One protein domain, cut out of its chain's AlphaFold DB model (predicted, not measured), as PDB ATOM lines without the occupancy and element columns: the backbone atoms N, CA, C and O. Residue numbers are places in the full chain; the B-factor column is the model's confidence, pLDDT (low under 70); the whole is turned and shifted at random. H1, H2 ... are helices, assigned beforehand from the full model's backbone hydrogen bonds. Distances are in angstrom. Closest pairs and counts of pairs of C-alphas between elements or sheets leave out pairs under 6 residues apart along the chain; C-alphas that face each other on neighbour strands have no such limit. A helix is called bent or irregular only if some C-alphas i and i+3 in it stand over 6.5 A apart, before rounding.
ATOM      1  N   ILE A  13      10.192 -10.196  -5.344       36.06
ATOM      2  CA  ILE A  13       9.257 -10.013  -4.204       36.06
ATOM      3  C   ILE A  13       9.729 -10.750  -2.944       36.06
ATOM      4  O   ILE A  13       9.477 -10.303  -1.830       36.06
ATOM      5  N   LYS A  14      10.406 -11.896  -3.106       42.03
ATOM      6  CA  LYS A  14      10.847 -12.712  -1.970       42.03
ATOM      7  C   LYS A  14      12.013 -12.064  -1.221       42.03
ATOM      8  O   LYS A  14      12.023 -12.096  -0.003       42.03
ATOM      9  N   GLU A  15      12.958 -11.458  -1.932       40.16
ATOM     10  CA  GLU A  15      14.166 -10.841  -1.364       40.16
ATOM     11  C   GLU A  15      13.862  -9.460  -0.769       40.16
ATOM     12  O   GLU A  15      14.332  -9.117   0.313       40.16
ATOM     13  N   GLU A  16      12.975  -8.707  -1.421       41.97
ATOM     14  CA  GLU A  16      12.525  -7.395  -0.964       41.97
ATOM     15  C   GLU A  16      11.652  -7.484   0.299       41.97
ATOM     16  O   GLU A  16      11.761  -6.628   1.165       41.97
ATOM     17  N   ARG A  17      10.857  -8.553   0.480       44.78
ATOM     18  CA  ARG A  17      10.078  -8.786   1.716       44.78
ATOM     19  C   ARG A  17      10.963  -9.062   2.939       44.78
ATOM     20  O   ARG A  17      10.659  -8.558   4.014       44.78
ATOM     21  N   TRP A  18      12.063  -9.803   2.778       47.03
ATOM     22  CA  TRP A  18      13.045 -10.017   3.854       47.03
ATOM     23  C   TRP A  18      13.926  -8.785   4.087       47.03
ATOM     24  O   TRP A  18      14.231  -8.466   5.232       47.03
ATOM     25  N   ARG A  19      14.274  -8.036   3.031       45.12
ATOM     26  CA  ARG A  19      14.971  -6.746   3.157       45.12
ATOM     27  C   ARG A  19      14.097  -5.692   3.848       45.12
ATOM     28  O   ARG A  19      14.595  -5.005   4.726       45.12
ATOM     29  N   LEU A  20      12.803  -5.621   3.532       45.09
ATOM     30  CA  LEU A  20      11.828  -4.765   4.219       45.09
ATOM     31  C   LEU A  20      11.637  -5.174   5.680       45.09
ATOM     32  O   LEU A  20      11.475  -4.295   6.516       45.09
ATOM     33  N   LEU A  21      11.675  -6.477   5.990       45.44
ATOM     34  CA  LEU A  21      11.692  -6.969   7.371       45.44
ATOM     35  C   LEU A  21      12.940  -6.447   8.099       45.44
ATOM     36  O   LEU A  21      12.807  -5.860   9.163       45.44
ATOM     37  N   LEU A  22      14.131  -6.578   7.503       49.06
ATOM     38  CA  LEU A  22      15.385  -6.065   8.072       49.06
ATOM     39  C   LEU A  22      15.393  -4.532   8.223       49.06
ATOM     40  O   LEU A  22      15.817  -4.033   9.257       49.06
ATOM     41  N   GLU A  23      14.875  -3.783   7.248       48.59
ATOM     42  CA  GLU A  23      14.736  -2.322   7.335       48.59
ATOM     43  C   GLU A  23      13.713  -1.903   8.408       48.59
ATOM     44  O   GLU A  23      13.941  -0.931   9.123       48.59
ATOM     45  N   HIS A  24      12.609  -2.642   8.584       46.91
ATOM     46  CA  HIS A  24      11.651  -2.402   9.677       46.91
ATOM     47  C   HIS A  24      12.249  -2.694  11.056       46.91
ATOM     48  O   HIS A  24      11.928  -2.003  12.026       46.91
ATOM     49  N   LEU A  25      13.103  -3.716  11.143       47.22
ATOM     50  CA  LEU A  25      13.842  -4.062  12.353       47.22
ATOM     51  C   LEU A  25      14.848  -2.966  12.736       47.22
ATOM     52  O   LEU A  25      14.985  -2.669  13.921       47.22
ATOM     53  N   GLU A  83      18.516 -26.177  13.557       57.09
ATOM     54  CA  GLU A  83      17.383 -27.096  13.660       57.09
ATOM     55  C   GLU A  83      16.092 -26.312  13.368       57.09
ATOM     56  O   GLU A  83      15.935 -25.192  13.850       57.09
ATOM     57  N   LEU A  84      15.164 -26.876  12.584       56.91
ATOM     58  CA  LEU A  84      13.883 -26.242  12.209       56.91
ATOM     59  C   LEU A  84      13.124 -25.640  13.408       56.91
ATOM     60  O   LEU A  84      12.394 -24.661  13.267       56.91
ATOM     61  N   THR A  85      13.336 -26.208  14.594       62.22
ATOM     62  CA  THR A  85      12.881 -25.717  15.896       62.22
ATOM     63  C   THR A  85      13.392 -24.315  16.227       62.22
ATOM     64  O   THR A  85      12.604 -23.484  16.654       62.22
ATOM     65  N   GLN A  86      14.660 -23.998  15.970       63.31
ATOM     66  CA  GLN A  86      15.238 -22.678  16.255       63.31
ATOM     67  C   GLN A  86      14.648 -21.585  15.355       63.31
ATOM     68  O   GLN A  86      14.401 -20.471  15.818       63.31
ATOM     69  N   ILE A  87      14.365 -21.918  14.090       66.12
ATOM     70  CA  ILE A  87      13.706 -21.014  13.136       66.12
ATOM     71  C   ILE A  87      12.242 -20.796  13.538       66.12
ATOM     72  O   ILE A  87      11.774 -19.658  13.564       66.12
ATOM     73  N   ALA A  88      11.521 -21.862  13.897       66.69
ATOM     74  CA  ALA A  88      10.145 -21.761  14.379       66.69
ATOM     75  C   ALA A  88      10.049 -20.948  15.684       66.69
ATOM     76  O   ALA A  88       9.187 -20.077  15.801       66.69
ATOM     77  N   ASP A  89      10.973 -21.162  16.624       70.44
ATOM     78  CA  ASP A  89      11.054 -20.414  17.881       70.44
ATOM     79  C   ASP A  89      11.372 -18.932  17.641       70.44
ATOM     80  O   ASP A  89      10.824 -18.061  18.318       70.44
ATOM     81  N   PHE A  90      12.238 -18.626  16.671       69.44
ATOM     82  CA  PHE A  90      12.529 -17.251  16.264       69.44
ATOM     83  C   PHE A  90      11.298 -16.565  15.655       69.44
ATOM     84  O   PHE A  90      10.943 -15.464  16.075       69.44
ATOM     85  N   ILE A  91      10.591 -17.231  14.736       72.06
ATOM     86  CA  ILE A  91       9.344 -16.713  14.151       72.06
ATOM     87  C   ILE A  91       8.286 -16.479  15.241       72.06
ATOM     88  O   ILE A  91       7.624 -15.441  15.243       72.06
ATOM     89  N   ALA A  92       8.157 -17.394  16.205       73.81
ATOM     90  CA  ALA A  92       7.232 -17.241  17.324       73.81
ATOM     91  C   ALA A  92       7.582 -16.027  18.206       73.81
ATOM     92  O   ALA A  92       6.694 -15.255  18.567       73.81
ATOM     93  N   ARG A  93       8.871 -15.799  18.509       69.94
ATOM     94  CA  ARG A  93       9.318 -14.589  19.227       69.94
ATOM     95  C   ARG A  93       9.018 -13.318  18.435       69.94
ATOM     96  O   ARG A  93       8.500 -12.361  19.003       69.94
ATOM     97  N   MET A  94       9.261 -13.331  17.125       67.88
ATOM     98  CA  MET A  94       8.948 -12.211  16.235       67.88
ATOM     99  C   MET A  94       7.460 -11.852  16.247       67.88
ATOM    100  O   MET A  94       7.121 -10.674  16.290       67.88
ATOM    101  N   GLN A  95       6.560 -12.836  16.271       71.19
ATOM    102  CA  GLN A  95       5.118 -12.585  16.371       71.19
ATOM    103  C   GLN A  95       4.719 -11.941  17.701       71.19
ATOM    104  O   GLN A  95       3.853 -11.065  17.722       71.19
ATOM    105  N   VAL A  96       5.361 -12.340  18.803       75.75
ATOM    106  CA  VAL A  96       5.131 -11.747  20.131       75.75
ATOM    107  C   VAL A  96       5.610 -10.295  20.173       75.75
ATOM    108  O   VAL A  96       4.880  -9.430  20.650       75.75
ATOM    109  N   ILE A  97       6.805 -10.024  19.643       66.12
ATOM    110  CA  ILE A  97       7.428  -8.693  19.653       66.12
ATOM    111  C   ILE A  97       6.713  -7.735  18.695       66.12
ATOM    112  O   ILE A  97       6.440  -6.581  19.025       66.12
ATOM    113  N   ALA A  98       6.420  -8.192  17.479       65.56
ATOM    114  CA  ALA A  98       5.830  -7.349  16.451       65.56
ATOM    115  C   ALA A  98       4.318  -7.136  16.665       65.56
ATOM    116  O   ALA A  98       3.774  -6.098  16.267       65.56
ATOM    117  N   GLY A  99       3.657  -8.085  17.339       68.62
ATOM    118  CA  GLY A  99       2.223  -8.071  17.606       68.62
ATOM    119  C   GLY A  99       1.385  -8.047  16.325       68.62
ATOM    120  O   GLY A  99       1.855  -8.356  15.234       68.62
ATOM    121  N   ASP A 100       0.123  -7.627  16.434       68.00
ATOM    122  CA  ASP A 100      -0.832  -7.623  15.307       68.00
ATOM    123  C   ASP A 100      -0.590  -6.503  14.278       68.00
ATOM    124  O   ASP A 100      -1.335  -6.372  13.306       68.00
ATOM    125  N   ARG A 101       0.438  -5.673  14.485       64.94
ATOM    126  CA  ARG A 101       0.770  -4.550  13.595       64.94
ATOM    127  C   ARG A 101       1.652  -4.958  12.421       64.94
ATOM    128  O   ARG A 101       1.661  -4.250  11.418       64.94
ATOM    129  N   ASP A 102       2.368  -6.074  12.529       71.19
ATOM    130  CA  ASP A 102       3.299  -6.527  11.501       71.19
ATOM    131  C   ASP A 102       2.789  -7.784  10.794       71.19
ATOM    132  O   ASP A 102       2.783  -8.888  11.340       71.19
ATOM    133  N   ARG A 103       2.389  -7.615   9.533       78.12
ATOM    134  CA  ARG A 103       1.987  -8.725   8.659       78.12
ATOM    135  C   ARG A 103       3.140  -9.692   8.362       78.12
ATOM    136  O   ARG A 103       2.892 -10.876   8.155       78.12
ATOM    137  N   GLY A 104       4.388  -9.212   8.337       75.88
ATOM    138  CA  GLY A 104       5.566  -9.989   7.948       75.88
ATOM    139  C   GLY A 104       5.819 -11.164   8.890       75.88
ATOM    140  O   GLY A 104       6.037 -12.288   8.435       75.88
ATOM    141  N   ALA A 105       5.659 -10.937  10.196       73.69
ATOM    142  CA  ALA A 105       5.793 -11.971  11.222       73.69
ATOM    143  C   ALA A 105       4.769 -13.117  11.077       73.69
ATOM    144  O   ALA A 105       5.044 -14.250  11.472       73.69
ATOM    145  N   TYR A 106       3.601 -12.856  10.481       80.44
ATOM    146  CA  TYR A 106       2.574 -13.874  10.223       80.44
ATOM    147  C   TYR A 106       2.639 -14.473   8.809       80.44
ATOM    148  O   TYR A 106       2.080 -15.545   8.584       80.44
ATOM    149  N   LEU A 107       3.374 -13.850   7.883       82.44
ATOM    150  CA  LEU A 107       3.732 -14.450   6.591       82.44
ATOM    151  C   LEU A 107       4.892 -15.444   6.708       82.44
ATOM    152  O   LEU A 107       4.953 -16.405   5.943       82.44
ATOM    153  N   ALA A 108       5.802 -15.244   7.663       77.81
ATOM    154  CA  ALA A 108       6.952 -16.125   7.861       77.81
ATOM    155  C   ALA A 108       6.575 -17.602   8.142       77.81
ATOM    156  O   ALA A 108       7.175 -18.474   7.510       77.81
ATOM    157  N   PRO A 109       5.568 -17.931   8.984       80.31
ATOM    158  CA  PRO A 109       5.090 -19.308   9.136       80.31
ATOM    159  C   PRO A 109       4.536 -19.916   7.845       80.31
ATOM    160  O   PRO A 109       4.744 -21.101   7.606       80.31
ATOM    161  N   LEU A 110       3.854 -19.122   7.009       79.31
ATOM    162  CA  LEU A 110       3.322 -19.581   5.722       79.31
ATOM    163  C   LEU A 110       4.447 -19.932   4.743       79.31
ATOM    164  O   LEU A 110       4.419 -20.998   4.133       79.31
ATOM    165  N   GLU A 111       5.473 -19.085   4.633       80.00
ATOM    166  CA  GLU A 111       6.653 -19.378   3.806       80.00
ATOM    167  C   GLU A 111       7.448 -20.573   4.363       80.00
ATOM    168  O   GLU A 111       7.924 -21.397   3.583       80.00
ATOM    169  N   LEU A 112       7.563 -20.714   5.690       76.50
ATOM    170  CA  LEU A 112       8.212 -21.873   6.314       76.50
ATOM    171  C   LEU A 112       7.446 -23.172   6.028       76.50
ATOM    172  O   LEU A 112       8.057 -24.162   5.625       76.50
ATOM    173  N   ALA A 113       6.120 -23.171   6.191       76.69
ATOM    174  CA  ALA A 113       5.265 -24.311   5.864       76.69
ATOM    175  C   ALA A 113       5.387 -24.681   4.379       76.69
ATOM    176  O   ALA A 113       5.627 -25.843   4.058       76.69
ATOM    177  N   HIS A 114       5.336 -23.687   3.490       76.31
ATOM    178  CA  HIS A 114       5.494 -23.874   2.050       76.31
ATOM    179  C   HIS A 114       6.851 -24.490   1.673       76.31
ATOM    180  O   HIS A 114       6.897 -25.425   0.878       76.31
ATOM    181  N   ARG A 115       7.957 -24.021   2.268       75.12
ATOM    182  CA  ARG A 115       9.305 -24.586   2.044       75.12
ATOM    183  C   ARG A 115       9.459 -26.011   2.554       75.12
ATOM    184  O   ARG A 115      10.220 -26.778   1.978       75.12
ATOM    185  N   ASN A 116       8.744 -26.345   3.622       75.31
ATOM    186  CA  ASN A 116       8.717 -27.688   4.188       75.31
ATOM    187  C   ASN A 116       7.707 -28.606   3.482       75.31
ATOM    188  O   ASN A 116       7.488 -29.718   3.959       75.31
ATOM    189  N   GLU A 117       7.063 -28.142   2.402       77.12
ATOM    190  CA  GLU A 117       5.980 -28.850   1.705       77.12
ATOM    191  C   GLU A 117       4.847 -29.284   2.659       77.12
ATOM    192  O   GLU A 117       4.149 -30.272   2.433       77.12
ATOM    193  N   SER A 118       4.664 -28.535   3.751       77.19
ATOM    194  CA  SER A 118       3.616 -28.768   4.736       77.19
ATOM    195  C   SER A 118       2.320 -28.110   4.279       77.19
ATOM    196  O   SER A 118       2.294 -26.928   3.939       77.19
ATOM    197  N   SER A 119       1.230 -28.870   4.322       72.19
ATOM    198  CA  SER A 119      -0.138 -28.399   4.084       72.19
ATOM    199  C   SER A 119      -0.902 -28.115   5.383       72.19
ATOM    200  O   SER A 119      -2.130 -28.039   5.375       72.19
ATOM    201  N   ASP A 120      -0.188 -27.966   6.505       79.50
ATOM    202  CA  ASP A 120      -0.784 -27.671   7.808       79.50
ATOM    203  C   ASP A 120      -1.592 -26.356   7.767       79.50
ATOM    204  O   ASP A 120      -1.012 -25.289   7.503       79.50
ATOM    205  N   PRO A 121      -2.922 -26.405   7.995       80.94
ATOM    206  CA  PRO A 121      -3.788 -25.240   7.880       80.94
ATOM    207  C   PRO A 121      -3.564 -24.208   8.987       80.94
ATOM    208  O   PRO A 121      -4.021 -23.077   8.834       80.94
ATOM    209  N   ASP A 122      -2.876 -24.544  10.081       85.12
ATOM    210  CA  ASP A 122      -2.779 -23.678  11.260       85.12
ATOM    211  C   ASP A 122      -2.164 -22.309  10.941       85.12
ATOM    212  O   ASP A 122      -2.693 -21.271  11.351       85.12
ATOM    213  N   ALA A 123      -1.093 -22.277  10.143       83.12
ATOM    214  CA  ALA A 123      -0.465 -21.028   9.710       83.12
ATOM    215  C   ALA A 123      -1.423 -20.171   8.860       83.12
ATOM    216  O   ALA A 123      -1.533 -18.959   9.066       83.12
ATOM    217  N   PHE A 124      -2.160 -20.808   7.947       85.25
ATOM    218  CA  PHE A 124      -3.139 -20.153   7.081       85.25
ATOM    219  C   PHE A 124      -4.330 -19.608   7.866       85.25
ATOM    220  O   PHE A 124      -4.680 -18.440   7.715       85.25
ATOM    221  N   LEU A 125      -4.925 -20.415   8.744       86.56
ATOM    222  CA  LEU A 125      -6.062 -20.016   9.572       86.56
ATOM    223  C   LEU A 125      -5.672 -18.911  10.559       86.56
ATOM    224  O   LEU A 125      -6.447 -17.975  10.777       86.56
ATOM    225  N   THR A 126      -4.454 -18.966  11.102       87.06
ATOM    226  CA  THR A 126      -3.914 -17.899  11.951       87.06
ATOM    227  C   THR A 126      -3.806 -16.592  11.168       87.06
ATOM    228  O   THR A 126      -4.313 -15.565  11.629       87.06
ATOM    229  N   PHE A 127      -3.232 -16.626   9.960       87.00
ATOM    230  CA  PHE A 127      -3.137 -15.446   9.099       87.00
ATOM    231  C   PHE A 127      -4.523 -14.918   8.689       87.00
ATOM    232  O   PHE A 127      -4.783 -13.722   8.820       87.00
ATOM    233  N   TRP A 128      -5.446 -15.801   8.287       86.56
ATOM    234  CA  TRP A 128      -6.837 -15.469   7.952       86.56
ATOM    235  C   TRP A 128      -7.550 -14.762   9.105       86.56
ATOM    236  O   TRP A 128      -8.149 -13.706   8.913       86.56
ATOM    237  N   SER A 129      -7.455 -15.300  10.323       87.81
ATOM    238  CA  SER A 129      -8.137 -14.729  11.490       87.81
ATOM    239  C   SER A 129      -7.701 -13.291  11.798       87.81
ATOM    240  O   SER A 129      -8.509 -12.485  12.259       87.81
ATOM    241  N   LYS A 130      -6.438 -12.949  11.508       86.69
ATOM    242  CA  LYS A 130      -5.856 -11.632  11.794       86.69
ATOM    243  C   LYS A 130      -5.995 -10.654  10.633       86.69
ATOM    244  O   LYS A 130      -6.344  -9.498  10.853       86.69
ATOM    245  N   PHE A 131      -5.748 -11.106   9.405       86.94
ATOM    246  CA  PHE A 131      -5.625 -10.236   8.234       86.94
ATOM    247  C   PHE A 131      -6.662 -10.501   7.140       86.94
ATOM    248  O   PHE A 131      -6.690  -9.752   6.172       86.94
ATOM    249  N   GLY A 132      -7.559 -11.483   7.290       83.31
ATOM    250  CA  GLY A 132      -8.569 -11.835   6.278       83.31
ATOM    251  C   GLY A 132      -9.516 -10.696   5.894       83.31
ATOM    252  O   GLY A 132      -9.986 -10.626   4.768       83.31
ATOM    253  N   HIS A 133      -9.745  -9.747   6.803       83.19
ATOM    254  CA  HIS A 133     -10.555  -8.553   6.549       83.19
ATOM    255  C   HIS A 133      -9.787  -7.422   5.832       83.19
ATOM    256  O   HIS A 133     -10.334  -6.336   5.636       83.19
ATOM    257  N   LYS A 134      -8.499  -7.610   5.511       85.88
ATOM    258  CA  LYS A 134      -7.667  -6.608   4.834       85.88
ATOM    259  C   LYS A 134      -7.670  -6.849   3.318       85.88
ATOM    260  O   LYS A 134      -7.452  -7.983   2.907       85.88
ATOM    261  N   PRO A 135      -7.755  -5.799   2.477       82.00
ATOM    262  CA  PRO A 135      -7.718  -5.949   1.015       82.00
ATOM    263  C   PRO A 135      -6.456  -6.641   0.471       82.00
ATOM    264  O   PRO A 135      -6.493  -7.307  -0.555       82.00
ATOM    265  N   VAL A 136      -5.323  -6.519   1.175       83.38
ATOM    266  CA  VAL A 136      -4.046  -7.139   0.776       83.38
ATOM    267  C   VAL A 136      -4.013  -8.658   0.982       83.38
ATOM    268  O   VAL A 136      -3.125  -9.321   0.452       83.38
ATOM    269  N   PHE A 137      -4.976  -9.216   1.727       86.44
ATOM    270  CA  PHE A 137      -4.991 -10.621   2.129       86.44
ATOM    271  C   PHE A 137      -4.780 -11.575   0.949       86.44
ATOM    272  O   PHE A 137      -3.924 -12.454   1.018       86.44
ATOM    273  N   TYR A 138      -5.518 -11.374  -0.148       83.44
ATOM    274  CA  TYR A 138      -5.409 -12.247  -1.314       83.44
ATOM    275  C   TYR A 138      -3.995 -12.231  -1.906       83.44
ATOM    276  O   TYR A 138      -3.405 -13.290  -2.070       83.44
ATOM    277  N   ALA A 139      -3.415 -11.050  -2.149       82.75
ATOM    278  CA  ALA A 139      -2.070 -10.915  -2.722       82.75
ATOM    279  C   ALA A 139      -0.960 -11.455  -1.796       82.75
ATOM    280  O   ALA A 139       0.098 -11.901  -2.246       82.75
ATOM    281  N   ASP A 140      -1.191 -11.408  -0.486       84.75
ATOM    282  CA  ASP A 140      -0.280 -11.954   0.515       84.75
ATOM    283  C   ASP A 140      -0.297 -13.490   0.528       84.75
ATOM    284  O   ASP A 140       0.756 -14.114   0.692       84.75
ATOM    285  N   VAL A 141      -1.471 -14.091   0.314       83.62
ATOM    286  CA  VAL A 141      -1.705 -15.535   0.442       83.62
ATOM    287  C   VAL A 141      -1.655 -16.287  -0.892       83.62
ATOM    288  O   VAL A 141      -1.348 -17.478  -0.902       83.62
ATOM    289  N   GLU A 142      -1.882 -15.607  -2.016       80.94
ATOM    290  CA  GLU A 142      -1.880 -16.158  -3.379       80.94
ATOM    291  C   GLU A 142      -0.708 -17.120  -3.663       80.94
ATOM    292  O   GLU A 142      -0.976 -18.227  -4.142       80.94
ATOM    293  N   PRO A 143       0.560 -16.810  -3.305       81.06
ATOM    294  CA  PRO A 143       1.686 -17.714  -3.554       81.06
ATOM    295  C   PRO A 143       1.572 -19.078  -2.856       81.06
ATOM    296  O   PRO A 143       2.218 -20.037  -3.278       81.06
ATOM    297  N   TYR A 144       0.773 -19.169  -1.791       81.56
ATOM    298  CA  TYR A 144       0.637 -20.355  -0.947       81.56
ATOM    299  C   TYR A 144      -0.660 -21.132  -1.206       81.56
ATOM    300  O   TYR A 144      -0.760 -22.289  -0.800       81.56
ATOM    301  N   LEU A 145      -1.643 -20.545  -1.907       76.94
ATOM    302  CA  LEU A 145      -2.983 -21.127  -2.087       76.94
ATOM    303  C   LEU A 145      -2.975 -22.536  -2.696       76.94
ATOM    304  O   LEU A 145      -3.845 -23.340  -2.369       76.94
ATOM    305  N   LEU A 146      -1.990 -22.871  -3.538       75.88
ATOM    306  CA  LEU A 146      -1.896 -24.200  -4.151       75.88
ATOM    307  C   LEU A 146      -1.722 -25.319  -3.109       75.88
ATOM    308  O   LEU A 146      -2.314 -26.384  -3.265       75.88
ATOM    309  N   ALA A 147      -0.955 -25.072  -2.041       75.25
ATOM    310  CA  ALA A 147      -0.734 -26.040  -0.962       75.25
ATOM    311  C   ALA A 147      -1.987 -26.248  -0.091       75.25
ATOM    312  O   ALA A 147      -2.150 -27.297   0.525       75.25
ATOM    313  N   TYR A 148      -2.887 -25.262  -0.088       76.00
ATOM    314  CA  TYR A 148      -4.114 -25.239   0.708       76.00
ATOM    315  C   TYR A 148      -5.376 -25.461  -0.127       76.00
ATOM    316  O   TYR A 148      -6.481 -25.239   0.363       76.00
ATOM    317  N   LYS A 149      -5.239 -25.905  -1.381       72.81
ATOM    318  CA  LYS A 149      -6.358 -26.031  -2.319       72.81
ATOM    319  C   LYS A 149      -7.523 -26.844  -1.745       72.81
ATOM    320  O   LYS A 149      -8.646 -26.361  -1.762       72.81
ATOM    321  N   GLU A 150      -7.253 -28.026  -1.189       69.94
ATOM    322  CA  GLU A 150      -8.291 -28.905  -0.622       69.94
ATOM    323  C   GLU A 150      -8.984 -28.280   0.601       69.94
ATOM    324  O   GLU A 150     -10.194 -28.414   0.765       69.94
ATOM    325  N   LEU A 151      -8.234 -27.550   1.438       70.56
ATOM    326  CA  LEU A 151      -8.771 -26.816   2.589       70.56
ATOM    327  C   LEU A 151      -9.717 -25.700   2.131       70.56
ATOM    328  O   LEU A 151     -10.821 -25.567   2.658       70.56
ATOM    329  N   VAL A 152      -9.277 -24.912   1.147       67.88
ATOM    330  CA  VAL A 152     -10.043 -23.796   0.586       67.88
ATOM    331  C   VAL A 152     -11.287 -24.318  -0.127       67.88
ATOM    332  O   VAL A 152     -12.371 -23.798   0.109       67.88
ATOM    333  N   GLU A 153     -11.174 -25.375  -0.936       66.56
ATOM    334  CA  GLU A 153     -12.317 -26.014  -1.599       66.56
ATOM    335  C   GLU A 153     -13.333 -26.526  -0.567       66.56
ATOM    336  O   GLU A 153     -14.509 -26.183  -0.655       66.56
ATOM    337  N   HIS A 154     -12.890 -27.217   0.489       65.81
ATOM    338  CA  HIS A 154     -13.777 -27.716   1.546       65.81
ATOM    339  C   HIS A 154     -14.426 -26.598   2.389       65.81
ATOM    340  O   HIS A 154     -15.549 -26.758   2.868       65.81
ATOM    341  N   GLN A 155     -13.749 -25.464   2.608       58.59
ATOM    342  CA  GLN A 155     -14.332 -24.306   3.305       58.59
ATOM    343  C   GLN A 155     -15.291 -23.494   2.416       58.59
ATOM    344  O   GLN A 155     -16.250 -22.926   2.934       58.59
ATOM    345  N   VAL A 156     -15.064 -23.457   1.099       54.53
ATOM    346  CA  VAL A 156     -15.864 -22.693   0.121       54.53
ATOM    347  C   VAL A 156     -17.071 -23.491  -0.402       54.53
ATOM    348  O   VAL A 156     -18.072 -22.905  -0.816       54.53
ATOM    349  N   GLU A 157     -17.044 -24.827  -0.351       47.50
ATOM    350  CA  GLU A 157     -18.088 -25.696  -0.925       47.50
ATOM    351  C   GLU A 157     -19.453 -25.680  -0.208       47.50
ATOM    352  O   GLU A 157     -20.396 -26.309  -0.692       47.50
ATOM    353  N   HIS A 158     -19.631 -24.928   0.885       44.56
ATOM    354  CA  HIS A 158     -20.883 -24.952   1.651       44.56
ATOM    355  C   HIS A 158     -21.932 -23.869   1.297       44.56
ATOM    356  O   HIS A 158     -23.017 -23.893   1.881       44.56
ATOM    357  N   GLU A 159     -21.687 -22.975   0.323       43.59
ATOM    358  CA  GLU A 159     -22.630 -21.872   0.004       43.59
ATOM    359  C   GLU A 159     -23.042 -21.688  -1.467       43.59
ATOM    360  O   GLU A 159     -23.915 -20.871  -1.755       43.59
TER     361      GLU A 159
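Overview. This is residues 13 to 25 and 83 to 159 of the 704 residues of a protein of Catenaria anguillulae PL171 (UniProt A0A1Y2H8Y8). Three helices, H2, H3 and H4, lie side by side, each running against the one before; the first part of H5 packs on H3 and H4, then H5 kinks and residues 153 to 159 stick out. H1 sits loosely to one side, near H3. You have 90 printed residues, all helix in class, with five named helices, H1 to H5 in order, and no named strand. The whole is compact, with a radius of gyration of the C-alphas of 13.5 A and spans of 42 by 31 by 24 A.

Arrangement. Start at H1, residues 13 to 25, close to but not clearly touching the hub H3, residues 103 to 115; their closest C-alphas, Leu 21 and Gly 104, are 6.9 A apart. With residues 105 to 109 alone, H3 touches H2, residues 84 to 101, in a hairpin tilted 26 degrees; look at C-alphas 95 and 105, the closest, 5.2 A apart. H3 and H4, residues 121 to 131, form another at 20 degrees, closest at C-alphas 110 and 123, 5.7 A apart. H5, residues 137 to 156, touches H3 with residues 140 to 147 alone, at a steep tilt of 59 degrees, C-alphas 114 and 144 closest at 6.7 A. In H4 every O i to N i+4 pair is within hydrogen-bond range; H1 has 8 of 9, H2 12 of 14, H3 7 of 9, H5 9 of 16.

Along the chain. Find C-alpha 13 at (9.257, -10.013, -4.204), where H1 begins. H2, 25.4 A long, is irregular, C-alphas 97 and 100 being 9.4 A apart. H5, 16.4 A long, is irregular too, C-alphas 147 and 150 being 8.1 A apart, and it ends at C-alpha 156 at (-15.864, -22.693, 0.121).

Size, cuts and confidence. Residues 26 to 82 are not printed, and C-alphas 25 and 83 stand 23.3 A apart. Mean pLDDT of the printed part is 70.1; 36 residues are under 70, among them 13 to 25.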